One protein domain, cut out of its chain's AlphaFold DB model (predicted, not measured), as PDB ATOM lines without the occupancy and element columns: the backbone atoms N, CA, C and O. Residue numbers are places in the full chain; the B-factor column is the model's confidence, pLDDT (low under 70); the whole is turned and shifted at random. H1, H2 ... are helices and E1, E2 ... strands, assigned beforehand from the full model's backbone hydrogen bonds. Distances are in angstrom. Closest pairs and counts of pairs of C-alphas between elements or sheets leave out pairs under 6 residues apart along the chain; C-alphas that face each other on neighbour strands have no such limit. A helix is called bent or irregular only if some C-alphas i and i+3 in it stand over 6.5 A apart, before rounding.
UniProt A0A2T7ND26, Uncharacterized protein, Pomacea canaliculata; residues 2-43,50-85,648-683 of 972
ATOM      1  N   SER A   2     120.458 151.675 167.805       56.97
ATOM      2  CA  SER A   2     121.539 151.679 166.804       56.97
ATOM      3  C   SER A   2     122.735 150.895 167.345       56.97
ATOM      4  O   SER A   2     123.133 151.160 168.479       56.97
ATOM      5  N   GLY A   3     123.318 149.979 166.565       68.19
ATOM      6  CA  GLY A   3     124.521 149.255 166.982       68.19
ATOM      7  C   GLY A   3     125.686 150.174 167.362       68.19
ATOM      8  O   GLY A   3     125.832 151.278 166.833       68.19
ATOM      9  N   ILE A   4     126.519 149.696 168.283       79.88
ATOM     10  CA  ILE A   4     127.748 150.354 168.745       79.88
ATOM     11  C   ILE A   4     128.899 149.888 167.839       79.88
ATOM     12  O   ILE A   4     128.956 148.694 167.547       79.88
ATOM     13  N   PRO A   5     129.824 150.756 167.389       84.19
ATOM     14  CA  PRO A   5     131.011 150.314 166.659       84.19
ATOM     15  C   PRO A   5     131.818 149.283 167.462       84.19
ATOM     16  O   PRO A   5     132.268 149.577 168.569       84.19
ATOM     17  N   SER A   6     132.009 148.085 166.909       82.56
ATOM     18  CA  SER A   6     132.858 147.033 167.489       82.56
ATOM     19  C   SER A   6     134.277 147.077 166.915       82.56
ATOM     20  O   SER A   6     135.255 146.878 167.640       82.56
ATOM     21  N   LEU A   7     134.384 147.401 165.624       85.88
ATOM     22  CA  LEU A   7     135.631 147.524 164.876       85.88
ATOM     23  C   LEU A   7     135.548 148.715 163.913       85.88
ATOM     24  O   LEU A   7     134.579 148.838 163.164       85.88
ATOM     25  N   MET A   8     136.579 149.557 163.890       92.44
ATOM     26  CA  MET A   8     136.795 150.588 162.869       92.44
ATOM     27  C   MET A   8     138.167 150.389 162.217       92.44
ATOM     28  O   MET A   8     139.164 150.231 162.919       92.44
ATOM     29  N   VAL A   9     138.237 150.428 160.887       93.31
ATOM     30  CA  VAL A   9     139.458 150.209 160.098       93.31
ATOM     31  C   VAL A   9     139.607 151.322 159.070       93.31
ATOM     32  O   VAL A   9     138.848 151.393 158.106       93.31
ATOM     33  N   MET A  10     140.592 152.195 159.269       93.38
ATOM     34  CA  MET A  10     140.979 153.219 158.301       93.38
ATOM     35  C   MET A  10     142.195 152.759 157.503       93.38
ATOM     36  O   MET A  10     143.182 152.286 158.074       93.38
ATOM     37  N   TYR A  11     142.148 152.976 156.196       91.00
ATOM     38  CA  TYR A  11     143.230 152.665 155.270       91.00
ATOM     39  C   TYR A  11     144.083 153.905 154.942       91.00
ATOM     40  O   TYR A  11     143.749 155.034 155.301       91.00
ATOM     41  N   THR A  12     145.231 153.716 154.283       89.88
ATOM     42  CA  THR A  12     146.195 154.796 153.978       89.88
ATOM     43  C   THR A  12     145.694 155.842 152.977       89.88
ATOM     44  O   THR A  12     146.351 156.863 152.804       89.88
ATOM     45  N   ASP A  13     144.557 155.605 152.323       88.38
ATOM     46  CA  ASP A  13     143.853 156.559 151.456       88.38
ATOM     47  C   ASP A  13     142.737 157.338 152.191       88.38
ATOM     48  O   ASP A  13     141.969 158.050 151.555       88.38
ATOM     49  N   ASP A  14     142.648 157.228 153.523       92.69
ATOM     50  CA  ASP A  14     141.571 157.765 154.371       92.69
ATOM     51  C   ASP A  14     140.168 157.181 154.081       92.69
ATOM     52  O   ASP A  14     139.155 157.728 154.541       92.69
ATOM     53  N   GLY A  15     140.092 156.056 153.355       92.44
ATOM     54  CA  GLY A  15     138.909 155.195 153.321       92.44
ATOM     55  C   GLY A  15     138.688 154.523 154.678       92.44
ATOM     56  O   GLY A  15     139.645 154.258 155.412       92.44
ATOM     57  N   LEU A  16     137.428 154.266 155.037       94.25
ATOM     58  CA  LEU A  16     137.049 153.751 156.356       94.25
ATOM     59  C   LEU A  16     136.003 152.640 156.247       94.25
ATOM     60  O   LEU A  16     134.964 152.832 155.627       94.25
ATOM     61  N   GLU A  17     136.231 151.532 156.941       93.25
ATOM     62  CA  GLU A  17     135.237 150.503 157.243       93.25
ATOM     63  C   GLU A  17     134.892 150.523 158.741       93.25
ATOM     64  O   GLU A  17     135.781 150.616 159.586       93.25
ATOM     65  N   VAL A  18     133.611 150.401 159.085       92.44
ATOM     66  CA  VAL A  18     133.129 150.210 160.461       92.44
ATOM     67  C   VAL A  18     132.174 149.023 160.512       92.44
ATOM     68  O   VAL A  18     131.268 148.922 159.686       92.44
ATOM     69  N   ARG A  19     132.354 148.145 161.501       89.06
ATOM     70  CA  ARG A  19     131.425 147.060 161.849       89.06
ATOM     71  C   ARG A  19     130.760 147.387 163.182       89.06
ATOM     72  O   ARG A  19     131.396 147.959 164.071       89.06
ATOM     73  N   TYR A  20     129.483 147.046 163.311       86.25
ATOM     74  CA  TYR A  20     128.661 147.390 164.469       86.25
ATOM     75  C   TYR A  20     128.208 146.150 165.244       86.25
ATOM     76  O   TYR A  20     128.082 145.054 164.704       86.25
ATOM     77  N   SER A  21     127.886 146.345 166.522       84.06
ATOM     78  CA  SER A  21     127.367 145.320 167.434       84.06
ATOM     79  C   SER A  21     125.980 144.783 167.059       84.06
ATOM     80  O   SER A  21     125.516 143.839 167.687       84.06
ATOM     81  N   ASP A  22     125.303 145.401 166.088       82.88
ATOM     82  CA  ASP A  22     124.047 144.917 165.501       82.88
ATOM     83  C   ASP A  22     124.277 144.034 164.255       82.88
ATOM     84  O   ASP A  22     123.309 143.642 163.615       82.88
ATOM     85  N   GLY A  23     125.537 143.729 163.912       83.38
ATOM     86  CA  GLY A  23     125.937 142.912 162.759       83.38
ATOM     87  C   GLY A  23     126.072 143.681 161.440       83.38
ATOM     88  O   GLY A  23     126.564 143.123 160.463       83.38
ATOM     89  N   SER A  24     125.660 144.951 161.393       88.12
ATOM     90  CA  SER A  24     125.762 145.780 160.185       88.12
ATOM     91  C   SER A  24     127.179 146.310 159.936       88.12
ATOM     92  O   SER A  24     128.028 146.361 160.835       88.12
ATOM     93  N   ARG A  25     127.414 146.777 158.707       90.19
ATOM     94  CA  ARG A  25     128.694 147.330 158.246       90.19
ATOM     95  C   ARG A  25     128.477 148.661 157.521       90.19
ATOM     96  O   ARG A  25     127.457 148.882 156.873       90.19
ATOM     97  N   LEU A  26     129.421 149.587 157.663       93.19
ATOM     98  CA  LEU A  26     129.412 150.896 157.008       93.19
ATOM     99  C   LEU A  26     130.798 151.194 156.447       93.19
ATOM    100  O   LEU A  26     131.759 151.338 157.197       93.19
ATOM    101  N   GLN A  27     130.883 151.341 155.131       94.12
ATOM    102  CA  GLN A  27     132.070 151.830 154.439       94.12
ATOM    103  C   GLN A  27     131.871 153.319 154.099       94.12
ATOM    104  O   GLN A  27     130.801 153.706 153.622       94.12
ATOM    105  N   LEU A  28     132.889 154.157 154.310       94.31
ATOM    106  CA  LEU A  28     132.974 155.532 153.805       94.31
ATOM    107  C   LEU A  28     134.117 155.642 152.790       94.31
ATOM    108  O   LEU A  28     135.196 155.082 152.993       94.31
ATOM    109  N   SER A  29     133.900 156.413 151.724       92.88
ATOM    110  CA  SER A  29     134.924 156.644 150.702       92.88
ATOM    111  C   SER A  29     136.127 157.444 151.242       92.88
ATOM    112  O   SER A  29     135.961 158.243 152.169       92.88
ATOM    113  N   PRO A  30     137.316 157.335 150.609       91.44
ATOM    114  CA  PRO A  30     138.502 158.166 150.869       91.44
ATOM    115  C   PRO A  30     138.246 159.660 151.111       91.44
ATOM    116  O   PRO A  30     138.866 160.282 151.969       91.44
ATOM    117  N   CYS A  31     137.291 160.249 150.391       90.50
ATOM    118  CA  CYS A  31     136.922 161.663 150.491       90.50
ATOM    119  C   CYS A  31     135.797 161.972 151.503       90.50
ATOM    120  O   CYS A  31     135.449 163.137 151.675       90.50
ATOM    121  N   GLY A  32     135.189 160.963 152.133       92.88
ATOM    122  CA  GLY A  32     134.052 161.095 153.051       92.88
ATOM    123  C   GLY A  32     132.692 161.379 152.394       92.88
ATOM    124  O   GLY A  32     131.669 161.221 153.060       92.88
ATOM    125  N   SER A  33     132.634 161.748 151.106       92.38
ATOM    126  CA  SER A  33     131.388 162.174 150.438       92.38
ATOM    127  C   SER A  33     130.401 161.052 150.110       92.38
ATOM    128  O   SER A  33     129.243 161.334 149.802       92.38
ATOM    129  N   CYS A  34     130.838 159.791 150.125       92.81
ATOM    130  CA  CYS A  34     130.007 158.635 149.800       92.81
ATOM    131  C   CYS A  34     130.049 157.601 150.928       92.81
ATOM    132  O   CYS A  34     131.076 157.430 151.587       92.81
ATOM    133  N   MET A  35     128.939 156.885 151.098       93.44
ATOM    134  CA  MET A  35     128.757 155.833 152.090       93.44
ATOM    135  C   MET A  35     128.093 154.594 151.476       93.44
ATOM    136  O   MET A  35     127.161 154.725 150.685       93.44
ATOM    137  N   LEU A  36     128.515 153.405 151.897       92.75
ATOM    138  CA  LEU A  36     127.834 152.132 151.654       92.75
ATOM    139  C   LEU A  36     127.499 151.515 153.016       92.75
ATOM    140  O   LEU A  36     128.405 151.157 153.762       92.75
ATOM    141  N   HIS A  37     126.210 151.430 153.350       92.75
ATOM    142  CA  HIS A  37     125.730 150.687 154.521       92.75
ATOM    143  C   HIS A  37     125.240 149.309 154.085       92.75
ATOM    144  O   HIS A  37     124.454 149.229 153.145       92.75
ATOM    145  N   GLU A  38     125.667 148.266 154.779       90.31
ATOM    146  CA  GLU A  38     125.251 146.880 154.583       90.31
ATOM    147  C   GLU A  38     124.497 146.442 155.848       90.31
ATOM    148  O   GLU A  38     125.039 146.497 156.958       90.31
ATOM    149  N   ASP A  39     123.229 146.067 155.687       86.25
ATOM    150  CA  ASP A  39     122.379 145.538 156.756       86.25
ATOM    151  C   ASP A  39     122.921 144.198 157.303       86.25
ATOM    152  O   ASP A  39     123.659 143.494 156.603       86.25
ATOM    153  N   PRO A  40     122.609 143.837 158.565       82.00
ATOM    154  CA  PRO A  40     123.118 142.610 159.166       82.00
ATOM    155  C   PRO A  40     122.562 141.368 158.468       82.00
ATOM    156  O   PRO A  40     121.394 141.331 158.082       82.00
ATOM    157  N   VAL A  41     123.387 140.324 158.374       70.81
ATOM    158  CA  VAL A  41     122.954 139.007 157.888       70.81
ATOM    159  C   VAL A  41     121.952 138.430 158.887       70.81
ATOM    160  O   VAL A  41     122.313 138.153 160.033       70.81
ATOM    161  N   SER A  42     120.695 138.258 158.478       62.84
ATOM    162  CA  SER A  42     119.732 137.499 159.275       62.84
ATOM    163  C   SER A  42     120.006 136.001 159.135       62.84
ATOM    164  O   SER A  42     120.381 135.527 158.064       62.84
ATOM    165  N   SER A  43     119.783 135.243 160.211       57.03
ATOM    166  CA  SER A  43     119.965 133.780 160.258       57.03
ATOM    167  C   SER A  43     119.172 133.014 159.196       57.03
ATOM    168  O   SER A  43     119.517 131.884 158.864       57.03
ATOM    169  N   ASP A  50     120.052 138.960 148.087       54.94
ATOM    170  CA  ASP A  50     120.586 140.313 147.914       54.94
ATOM    171  C   ASP A  50     120.629 141.032 149.273       54.94
ATOM    172  O   ASP A  50     119.593 141.260 149.907       54.94
ATOM    173  N   ARG A  51     121.841 141.326 149.761       67.81
ATOM    174  CA  ARG A  51     122.042 141.963 151.070       67.81
ATOM    175  C   ARG A  51     121.494 143.388 151.020       67.81
ATOM    176  O   ARG A  51     121.677 144.084 150.027       67.81
ATOM    177  N   GLY A  52     120.893 143.860 152.115       69.69
ATOM    178  CA  GLY A  52     120.397 145.237 152.235       69.69
ATOM    179  C   GLY A  52     121.525 146.272 152.118       69.69
ATOM    180  O   GLY A  52     122.120 146.674 153.115       69.69
ATOM    181  N   ALA A  53     121.853 146.674 150.889       82.38
ATOM    182  CA  ALA A  53     123.039 147.457 150.557       82.38
ATOM    183  C   ALA A  53     122.661 148.869 150.084       82.38
ATOM    184  O   ALA A  53     122.203 149.095 148.964       82.38
ATOM    185  N   VAL A  54     122.878 149.860 150.947       85.62
ATOM    186  CA  VAL A  54     122.488 151.256 150.721       85.62
ATOM    187  C   VAL A  54     123.721 152.112 150.424       85.62
ATOM    188  O   VAL A  54     124.276 152.761 151.317       85.62
ATOM    189  N   HIS A  55     124.129 152.139 149.152       90.69
ATOM    190  CA  HIS A  55     125.109 153.097 148.626       90.69
ATOM    191  C   HIS A  55     124.440 154.458 148.371       90.69
ATOM    192  O   HIS A  55     123.467 154.551 147.623       90.69
ATOM    193  N   LYS A  56     124.945 155.528 148.995       89.19
ATOM    194  CA  LYS A  56     124.449 156.905 148.815       89.19
ATOM    195  C   LYS A  56     125.504 157.954 149.155       89.19
ATOM    196  O   LYS A  56     126.555 157.652 149.716       89.19
ATOM    197  N   TRP A  57     125.232 159.212 148.818       90.75
ATOM    198  CA  TRP A  57     126.078 160.326 149.250       90.75
ATOM    199  C   TRP A  57     125.854 160.613 150.735       90.75
ATOM    200  O   TRP A  57     124.721 160.611 151.215       90.75
ATOM    201  N   THR A  58     126.932 160.912 151.450       93.19
ATOM    202  CA  THR A  58     126.951 161.136 152.902       93.19
ATOM    203  C   THR A  58     126.051 162.305 153.322       93.19
ATOM    204  O   THR A  58     125.384 162.235 154.351       93.19
ATOM    205  N   GLN A  59     125.937 163.338 152.478       91.50
ATOM    206  CA  GLN A  59     125.020 164.469 152.688       91.50
ATOM    207  C   GLN A  59     123.526 164.117 152.557       91.50
ATOM    208  O   GLN A  59     122.678 164.884 152.999       91.50
ATOM    209  N   PHE A  60     123.200 162.965 151.963       91.62
ATOM    210  CA  PHE A  60     121.836 162.452 151.791       91.62
ATOM    211  C   PHE A  60     121.587 161.200 152.654       91.62
ATOM    212  O   PHE A  60     120.754 160.349 152.327       91.62
ATOM    213  N   VAL A  61     122.318 161.053 153.766       92.38
ATOM    214  CA  VAL A  61     122.059 159.984 154.735       92.38
ATOM    215  C   VAL A  61     120.668 160.141 155.364       92.38
ATOM    216  O   VAL A  61     120.225 161.231 155.721       92.38
ATOM    217  N   THR A  62     119.968 159.020 155.509       90.19
ATOM    218  CA  THR A  62     118.656 158.941 156.162       90.19
ATOM    219  C   THR A  62     118.797 159.038 157.679       90.19
ATOM    220  O   THR A  62     119.817 158.632 158.236       90.19
ATOM    221  N   SER A  63     117.744 159.481 158.370       86.19
ATOM    222  CA  SER A  63     117.673 159.478 159.844       86.19
ATOM    223  C   SER A  63     118.067 158.127 160.457       86.19
ATOM    224  O   SER A  63     118.777 158.102 161.457       86.19
ATOM    225  N   THR A  64     117.702 157.019 159.800       86.94
ATOM    226  CA  THR A  64     118.068 155.646 160.187       86.94
ATOM    227  C   THR A  64     119.577 155.428 160.332       86.94
ATOM    228  O   THR A  64     120.002 154.735 161.252       86.94
ATOM    229  N   HIS A  65     120.401 155.996 159.440       88.75
ATOM    230  CA  HIS A  65     121.852 155.742 159.392       88.75
ATOM    231  C   HIS A  65     122.679 156.969 159.825       88.75
ATOM    232  O   HIS A  65     123.897 156.854 159.957       88.75
ATOM    233  N   LYS A  66     122.046 158.128 160.085       89.69
ATOM    234  CA  LYS A  66     122.726 159.385 160.454       89.69
ATOM    235  C   LYS A  66     123.677 159.209 161.643       89.69
ATOM    236  O   LYS A  66     124.819 159.639 161.550       89.69
ATOM    237  N   VAL A  67     123.254 158.512 162.701       88.88
ATOM    238  CA  VAL A  67     124.086 158.267 163.898       88.88
ATOM    239  C   VAL A  67     125.339 157.445 163.569       88.88
ATOM    240  O   VAL A  67     126.435 157.810 163.991       88.88
ATOM    241  N   LYS A  68     125.199 156.374 162.773       91.12
ATOM    242  CA  LYS A  68     126.323 155.533 162.324       91.12
ATOM    243  C   LYS A  68     127.311 156.342 161.479       91.12
ATOM    244  O   LYS A  68     128.508 156.323 161.740       91.12
ATOM    245  N   VAL A  69     126.799 157.123 160.526       93.69
ATOM    246  CA  VAL A  69     127.607 157.993 159.657       93.69
ATOM    247  C   VAL A  69     128.308 159.111 160.429       93.69
ATOM    248  O   VAL A  69     129.472 159.375 160.143       93.69
ATOM    249  N   GLN A  70     127.661 159.732 161.420       91.25
ATOM    250  CA  GLN A  70     128.304 160.720 162.294       91.25
ATOM    251  C   GLN A  70     129.477 160.092 163.058       91.25
ATOM    252  O   GLN A  70     130.592 160.577 162.928       91.25
ATOM    253  N   GLN A  71     129.275 158.952 163.731       89.44
ATOM    254  CA  GLN A  71     130.351 158.237 164.439       89.44
ATOM    255  C   GLN A  71     131.530 157.878 163.517       89.44
ATOM    256  O   GLN A  71     132.693 158.052 163.889       89.44
ATOM    257  N   SER A  72     131.241 157.404 162.301       94.12
ATOM    258  CA  SER A  72     132.269 157.086 161.308       94.12
ATOM    259  C   SER A  72     132.986 158.334 160.789       94.12
ATOM    260  O   SER A  72     134.194 158.284 160.583       94.12
ATOM    261  N   LEU A  73     132.302 159.471 160.620       94.12
ATOM    262  CA  LEU A  73     132.949 160.740 160.271       94.12
ATOM    263  C   LEU A  73     133.772 161.324 161.425       94.12
ATOM    264  O   LEU A  73     134.852 161.844 161.164       94.12
ATOM    265  N   ASP A  74     133.325 161.199 162.674       91.69
ATOM    266  CA  ASP A  74     134.071 161.638 163.859       91.69
ATOM    267  C   ASP A  74     135.399 160.876 163.973       91.69
ATOM    268  O   ASP A  74     136.457 161.475 164.179       91.69
ATOM    269  N   PHE A  75     135.370 159.552 163.771       94.12
ATOM    270  CA  PHE A  75     136.579 158.733 163.684       94.12
ATOM    271  C   PHE A  75     137.410 159.067 162.440       94.12
ATOM    272  O   PHE A  75     138.626 159.244 162.545       94.12
ATOM    273  N   ARG A  76     136.772 159.208 161.267       94.75
ATOM    274  CA  ARG A  76     137.472 159.535 160.020       94.75
ATOM    275  C   ARG A  76     138.243 160.842 160.165       94.75
ATOM    276  O   ARG A  76     139.447 160.869 159.957       94.75
ATOM    277  N   ASN A  77     137.577 161.915 160.567       94.25
ATOM    278  CA  ASN A  77     138.161 163.251 160.657       94.25
ATOM    279  C   ASN A  77     139.246 163.357 161.743       94.25
ATOM    280  O   ASN A  77     140.125 164.210 161.624       94.25
ATOM    281  N   ARG A  78     139.237 162.460 162.741       92.94
ATOM    282  CA  ARG A  78     140.264 162.371 163.790       92.94
ATOM    283  C   ARG A  78     141.619 161.861 163.295       92.94
ATOM    284  O   ARG A  78     142.643 162.266 163.845       92.94
ATOM    285  N   PHE A  79     141.650 160.997 162.279       94.50
ATOM    286  CA  PHE A  79     142.894 160.375 161.796       94.50
ATOM    287  C   PHE A  79     143.158 160.537 160.288       94.50
ATOM    288  O   PHE A  79     144.266 160.251 159.825       94.50
ATOM    289  N   ALA A  80     142.185 161.013 159.511       93.00
ATOM    290  CA  ALA A  80     142.364 161.388 158.113       93.00
ATOM    291  C   ALA A  80     143.261 162.626 157.978       93.00
ATOM    292  O   ALA A  80     143.261 163.503 158.842       93.00
ATOM    293  N   ALA A  81     143.990 162.733 156.866       90.25
ATOM    294  CA  ALA A  81     144.818 163.896 156.556       90.25
ATOM    295  C   ALA A  81     143.974 165.169 156.353       90.25
ATOM    296  O   ALA A  81     144.408 166.264 156.714       90.25
ATOM    297  N   ARG A  82     142.755 165.024 155.809       91.88
ATOM    298  CA  ARG A  82     141.795 166.120 155.590       91.88
ATOM    299  C   ARG A  82     140.404 165.772 156.146       91.88
ATOM    300  O   ARG A  82     139.901 164.670 155.881       91.88
ATOM    301  N   PRO A  83     139.744 166.698 156.866       94.06
ATOM    302  CA  PRO A  83     138.403 166.471 157.386       94.06
ATOM    303  C   PRO A  83     137.334 166.619 156.289       94.06
ATOM    304  O   PRO A  83     137.482 167.415 155.362       94.06
ATOM    305  N   PHE A  84     136.239 165.870 156.413       95.38
ATOM    306  CA  PHE A  84     135.008 166.029 155.634       95.38
ATOM    307  C   PHE A  84     133.889 166.486 156.578       95.38
ATOM    308  O   PHE A  84     133.517 165.762 157.503       95.38
ATOM    309  N   LEU A  85     133.395 167.706 156.373       93.94
ATOM    310  CA  LEU A  85     132.623 168.479 157.347       93.94
ATOM    311  C   LEU A  85     131.264 168.855 156.748       93.94
ATOM    312  O   LEU A  85     131.036 169.992 156.344       93.94
ATOM    313  N   GLN A 648     141.390 146.169 150.752       58.41
ATOM    314  CA  GLN A 648     141.128 147.491 150.128       58.41
ATOM    315  C   GLN A 648     142.388 148.320 149.811       58.41
ATOM    316  O   GLN A 648     142.549 148.817 148.689       58.41
ATOM    317  N   ALA A 649     143.255 148.503 150.808       68.94
ATOM    318  CA  ALA A 649     144.502 149.271 150.770       68.94
ATOM    319  C   ALA A 649     145.342 148.932 152.024       68.94
ATOM    320  O   ALA A 649     144.956 148.071 152.815       68.94
ATOM    321  N   ARG A 650     146.500 149.578 152.236       84.38
ATOM    322  CA  ARG A 650     147.277 149.371 153.474       84.38
ATOM    323  C   ARG A 650     146.509 149.915 154.680       84.38
ATOM    324  O   ARG A 650     145.892 150.972 154.595       84.38
ATOM    325  N   LEU A 651     146.582 149.213 155.809       89.19
ATOM    326  CA  LEU A 651     146.030 149.662 157.091       89.19
ATOM    327  C   LEU A 651     146.732 150.944 157.561       89.19
ATOM    328  O   LEU A 651     147.957 151.031 157.468       89.19
ATOM    329  N   LYS A 652     145.974 151.906 158.091       91.50
ATOM    330  CA  LYS A 652     146.473 153.156 158.694       91.50
ATOM    331  C   LYS A 652     146.116 153.232 160.175       91.50
ATOM    332  O   LYS A 652     146.989 153.483 161.001       91.50
ATOM    333  N   ILE A 653     144.849 152.977 160.507       94.19
ATOM    334  CA  ILE A 653     144.339 152.903 161.882       94.19
ATOM    335  C   ILE A 653     143.431 151.681 162.001       94.19
ATOM    336  O   ILE A 653     142.567 151.483 161.150       94.19
ATOM    337  N   ILE A 654     143.552 150.924 163.085       92.25
ATOM    338  CA  ILE A 654     142.472 150.060 163.574       92.25
ATOM    339  C   ILE A 654     142.056 150.570 164.953       92.25
ATOM    340  O   ILE A 654     142.911 150.838 165.792       92.25
ATOM    341  N   MET A 655     140.754 150.693 165.203       87.31
ATOM    342  CA  MET A 655     140.203 150.780 166.552       87.31
ATOM    343  C   MET A 655     139.337 149.549 166.803       87.31
ATOM    344  O   MET A 655     138.323 149.355 166.138       87.31
ATOM    345  N   MET A 656     139.743 148.730 167.767       78.81
ATOM    346  CA  MET A 656     139.041 147.520 168.197       78.81
ATOM    347  C   MET A 656     138.831 147.631 169.702       78.81
ATOM    348  O   MET A 656     139.782 147.925 170.423       78.81
ATOM    349  N   GLU A 657     137.587 147.502 170.169       69.75
ATOM    350  CA  GLU A 657     137.233 147.617 171.598       69.75
ATOM    351  C   GLU A 657     137.769 148.899 172.278       69.75
ATOM    352  O   GLU A 657     138.073 148.928 173.468       69.75
ATOM    353  N   GLY A 658     137.939 149.989 171.523       68.94
ATOM    354  CA  GLY A 658     138.520 151.238 172.030       68.94
ATOM    355  C   GLY A 658     140.018 151.172 172.372       68.94
ATOM    356  O   GLY A 658     140.491 152.019 173.129       68.94
ATOM    357  N   VAL A 659     140.757 150.183 171.866       78.19
ATOM    358  CA  VAL A 659     142.223 150.215 171.711       78.19
ATOM    359  C   VAL A 659     142.526 150.720 170.301       78.19
ATOM    360  O   VAL A 659     141.878 150.282 169.349       78.19
ATOM    361  N   VAL A 660     143.483 151.641 170.146       86.94
ATOM    362  CA  VAL A 660     143.863 152.194 168.830       86.94
ATOM    363  C   VAL A 660     145.232 151.676 168.406       86.94
ATOM    364  O   VAL A 660     146.212 151.851 169.120       86.94
ATOM    365  N   TYR A 661     145.302 151.093 167.216       89.50
ATOM    366  CA  TYR A 661     146.516 150.627 166.556       89.50
ATOM    367  C   TYR A 661     146.807 151.566 165.381       89.50
ATOM    368  O   TYR A 661     146.029 151.614 164.425       89.50
ATOM    369  N   ARG A 662     147.904 152.329 165.437       91.94
ATOM    370  CA  ARG A 662     148.363 153.204 164.347       91.94
ATOM    371  C   ARG A 662     149.474 152.501 163.570       91.94
ATOM    372  O   ARG A 662     150.457 152.072 164.164       91.94
ATOM    373  N   PHE A 663     149.334 152.426 162.251       90.25
ATOM    374  CA  PHE A 663     150.302 151.812 161.346       90.25
ATOM    375  C   PHE A 663     151.020 152.904 160.547       90.25
ATOM    376  O   PHE A 663     150.438 153.520 159.652       90.25
ATOM    377  N   ILE A 664     152.287 153.148 160.874       87.25
ATOM    378  CA  ILE A 664     153.139 154.145 160.220       87.25
ATOM    379  C   ILE A 664     153.940 153.460 159.112       87.25
ATOM    380  O   ILE A 664     154.660 152.492 159.358       87.25
ATOM    381  N   HIS A 665     153.821 153.976 157.886       83.12
ATOM    382  CA  HIS A 665     154.454 153.430 156.677       83.12
ATOM    383  C   HIS A 665     155.502 154.397 156.116       83.12
ATOM    384  O   HIS A 665     155.414 154.810 154.957       83.12
ATOM    385  N   SER A 666     156.491 154.771 156.930       71.62
ATOM    386  CA  SER A 666     157.629 155.556 156.439       71.62
ATOM    387  C   SER A 666     158.472 154.730 155.457       71.62
ATOM    388  O   SER A 666     158.487 153.497 155.493       71.62
ATOM    389  N   ALA A 667     159.195 155.411 154.567       68.12
ATOM    390  CA  ALA A 667     160.096 154.764 153.615       68.12
ATOM    391  C   ALA A 667     161.278 154.053 154.304       68.12
ATOM    392  O   ALA A 667     161.791 153.076 153.767       68.12
ATOM    393  N   SER A 668     161.691 154.527 155.487       62.12
ATOM    394  CA  SER A 668     162.812 153.978 156.262       62.12
ATOM    395  C   SER A 668     162.397 153.074 157.428       62.12
ATOM    396  O   SER A 668     163.201 152.259 157.870       62.12
ATOM    397  N   MET A 669     161.166 153.195 157.938       65.06
ATOM    398  CA  MET A 669     160.662 152.396 159.061       65.06
ATOM    399  C   MET A 669     159.167 152.101 158.920       65.06
ATOM    400  O   MET A 669     158.375 152.980 158.580       65.06
ATOM    401  N   LYS A 670     158.777 150.867 159.251       75.81
ATOM    402  CA  LYS A 670     157.384 150.510 159.534       75.81
ATOM    403  C   LYS A 670     157.240 150.354 161.040       75.81
ATOM    404  O   LYS A 670     158.003 149.592 161.628       75.81
ATOM    405  N   THR A 671     156.267 151.045 161.623       84.81
ATOM    406  CA  THR A 671     156.052 151.061 163.075       84.81
ATOM    407  C   THR A 671     154.570 150.903 163.380       84.81
ATOM    408  O   THR A 671     153.731 151.558 162.760       84.81
ATOM    409  N   VAL A 672     154.252 150.048 164.348       87.75
ATOM    410  CA  VAL A 672     152.933 149.949 164.970       87.75
ATOM    411  C   VAL A 672     153.000 150.631 166.331       87.75
ATOM    412  O   VAL A 672     153.806 150.254 167.182       87.75
ATOM    413  N   GLU A 673     152.148 151.628 166.537       91.12
ATOM    414  CA  GLU A 673     151.894 152.219 167.850       91.12
ATOM    415  C   GLU A 673     150.556 151.691 168.374       91.12
ATOM    416  O   GLU A 673     149.543 151.784 167.675       91.12
ATOM    417  N   VAL A 674     150.529 151.152 169.592       88.06
ATOM    418  CA  VAL A 674     149.311 150.641 170.232       88.06
ATOM    419  C   VAL A 674     148.976 151.489 171.449       88.06
ATOM    420  O   VAL A 674     149.751 151.566 172.402       88.06
ATOM    421  N   TYR A 675     147.793 152.089 171.415       84.56
ATOM    422  CA  TYR A 675     147.232 152.930 172.459       84.56
ATOM    423  C   TYR A 675     146.113 152.147 173.172       84.56
ATOM    424  O   TYR A 675     144.967 152.174 172.711       84.56
ATOM    425  N   PRO A 676     146.389 151.473 174.310       75.56
ATOM    426  CA  PRO A 676     145.381 150.807 175.162       75.56
ATOM    427  C   PRO A 676     144.409 151.784 175.859       75.56
ATOM    428  O   PRO A 676     143.605 151.398 176.716       75.56
ATOM    429  N   GLY A 677     144.519 153.074 175.528       67.56
ATOM    430  CA  GLY A 677     143.747 154.183 176.063       67.56
ATOM    431  C   GLY A 677     144.218 154.671 177.430       67.56
ATOM    432  O   GLY A 677     143.836 155.764 177.817       67.56
ATOM    433  N   ASP A 678     145.022 153.917 178.177       63.19
ATOM    434  CA  ASP A 678     145.358 154.171 179.591       63.19
ATOM    435  C   ASP A 678     146.435 155.239 179.861       63.19
ATOM    436  O   ASP A 678     146.887 155.366 180.992       63.19
ATOM    437  N   GLY A 679     146.824 156.023 178.853       68.88
ATOM    438  CA  GLY A 679     147.890 157.027 178.966       68.88
ATOM    439  C   GLY A 679     149.297 156.481 178.700       68.88
ATOM    440  O   GLY A 679     150.239 157.268 178.608       68.88
ATOM    441  N   SER A 680     149.447 155.167 178.511       75.94
ATOM    442  CA  SER A 680     150.655 154.561 177.949       75.94
ATOM    443  C   SER A 680     150.526 154.278 176.447       75.94
ATOM    444  O   SER A 680     149.427 154.283 175.880       75.94
ATOM    445  N   VAL A 681     151.661 154.013 175.797       84.69
ATOM    446  CA  VAL A 681     151.731 153.552 174.403       84.69
ATOM    447  C   VAL A 681     152.773 152.442 174.261       84.69
ATOM    448  O   VAL A 681     153.833 152.487 174.885       84.69
ATOM    449  N   PHE A 682     152.489 151.452 173.420       85.56
ATOM    450  CA  PHE A 682     153.464 150.455 172.977       85.56
ATOM    451  C   PHE A 682     153.948 150.806 171.571       85.56
ATOM    452  O   PHE A 682     153.127 150.990 170.675       85.56
ATOM    453  N   VAL A 683     155.260 150.875 171.354       86.69
ATOM    454  CA  VAL A 683     155.864 151.220 170.054       86.69
ATOM    455  C   VAL A 683     156.700 150.045 169.554       86.69
ATOM    456  O   VAL A 683     157.651 149.634 170.222       86.69
TER     457      VAL A 683
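AT A GLANCE: This is residues 2 to 43, 50 to 85 and 648 to 683 of the 972 residues of an uncharacterized protein of Pomacea canaliculata (UniProt A0A2T7ND26). One long, twisted wall of nine antiparallel strands has a single helix, H1, packed slantwise over one face, above E3, E2 and E1; the opposite face has no named helix, and the end made of E7, E8 and E9 reaches beyond the helix. The order across the sheet is E5, E4, E3, E2, E1, E6, E7, E8, E9, and H1 on its one face makes two layers, a helix layer over a strand layer. The printed part has 114 residues with nine named strands and one named helix, in the chain order E1, E2, E3, E4, E5, H1, E6, E7, E8, E9, and its class is mixed, helices and strands. The whole is compact, with a radius of gyration of the C-alphas of 14.8 A, and has an elongated outline of 44 by 28 by 25 A.

HOW THE PARTS SIT: In the sheet, E1, residues 5 to 11, is an inner strand and the antiparallel neighbour of E2, residues 16 to 20, with N 9 and O 17 2.8 A apart, within hydrogen-bond range. E3, residues 25 to 28, is antiparallel to E2, with N 18 and O 26 at 2.8 A. E4, residues 34 to 38, is antiparallel to E3, with N 27 and O 36 at 2.8 A. E1, E2, E3 and E4 form a meander, each strand the antiparallel neighbour of the one before. E5, residues 53 to 57, is an edge strand antiparallel to E4, with N 54 and O 37 at 2.8 A. On the other side of E1 is E6, residues 651 to 656, antiparallel at 172 degrees, with N 10 and O 653 at 2.8 A. A second meander runs from E6 through E7, residues 659 to 665, and E8, residues 670 to 675, to the edge strand E9, residues 681 to 683. Its pairs include N 661 and O 654 at 2.8 A, N 662 and O 673 at 2.8 A, and N 674 and O 682 at 2.8 A. From edge to edge the strands' lines turn by 96 degrees. H1, residues 63 to 79, is on the sheet at a height of 9.0 A. It lies over E3, E2 and E1, and only just not over E4, on which 2 of its C-alphas fall. On the local plane its line and that of E1 stand at 49 degrees, slantwise to the strands. The closest C-alphas of H1 and E2 are those of Arg 76 and Leu 16, 6.9 A apart. In the backbone of H1, 10 of 13 O i to N i+4 pairs are within hydrogen-bond range. E5 and E9 are apart.

IN THESE COORDINATES: E1 begins at C-alpha 5, (131.011, 150.314, 166.659), and is 16.9 A long. E2 measures 13.3 A, E3 10.3 A, E4 13.6 A and E5 13.3 A. H1 runs 25.3 A from C-alpha 63, (117.673, 159.478, 159.844), to C-alpha 79; it is irregular, with C-alphas 64 and 67 7.5 A apart. E6 measures 13.3 A, E7 19.6 A and E8 16.6 A. E9, 6.4 A long, ends at C-alpha 683, (155.864, 151.220, 170.054).

THE WHOLE: The two C-alphas farthest apart are those of Ser 43 and Ser 668, at 47.5 A. Residues 44 to 49 are not printed, and C-alphas 43 and 50 are 14.0 A apart across that cut. Residues 86 to 647 are not printed either, with 23.8 A between C-alphas 85 and 648. Of the links that are printed whole, each is tight. The mean pLDDT of the printed part is 85.3; 17 residues are under 70, among them 50 to 52, 667 to 669 and 677 to 679.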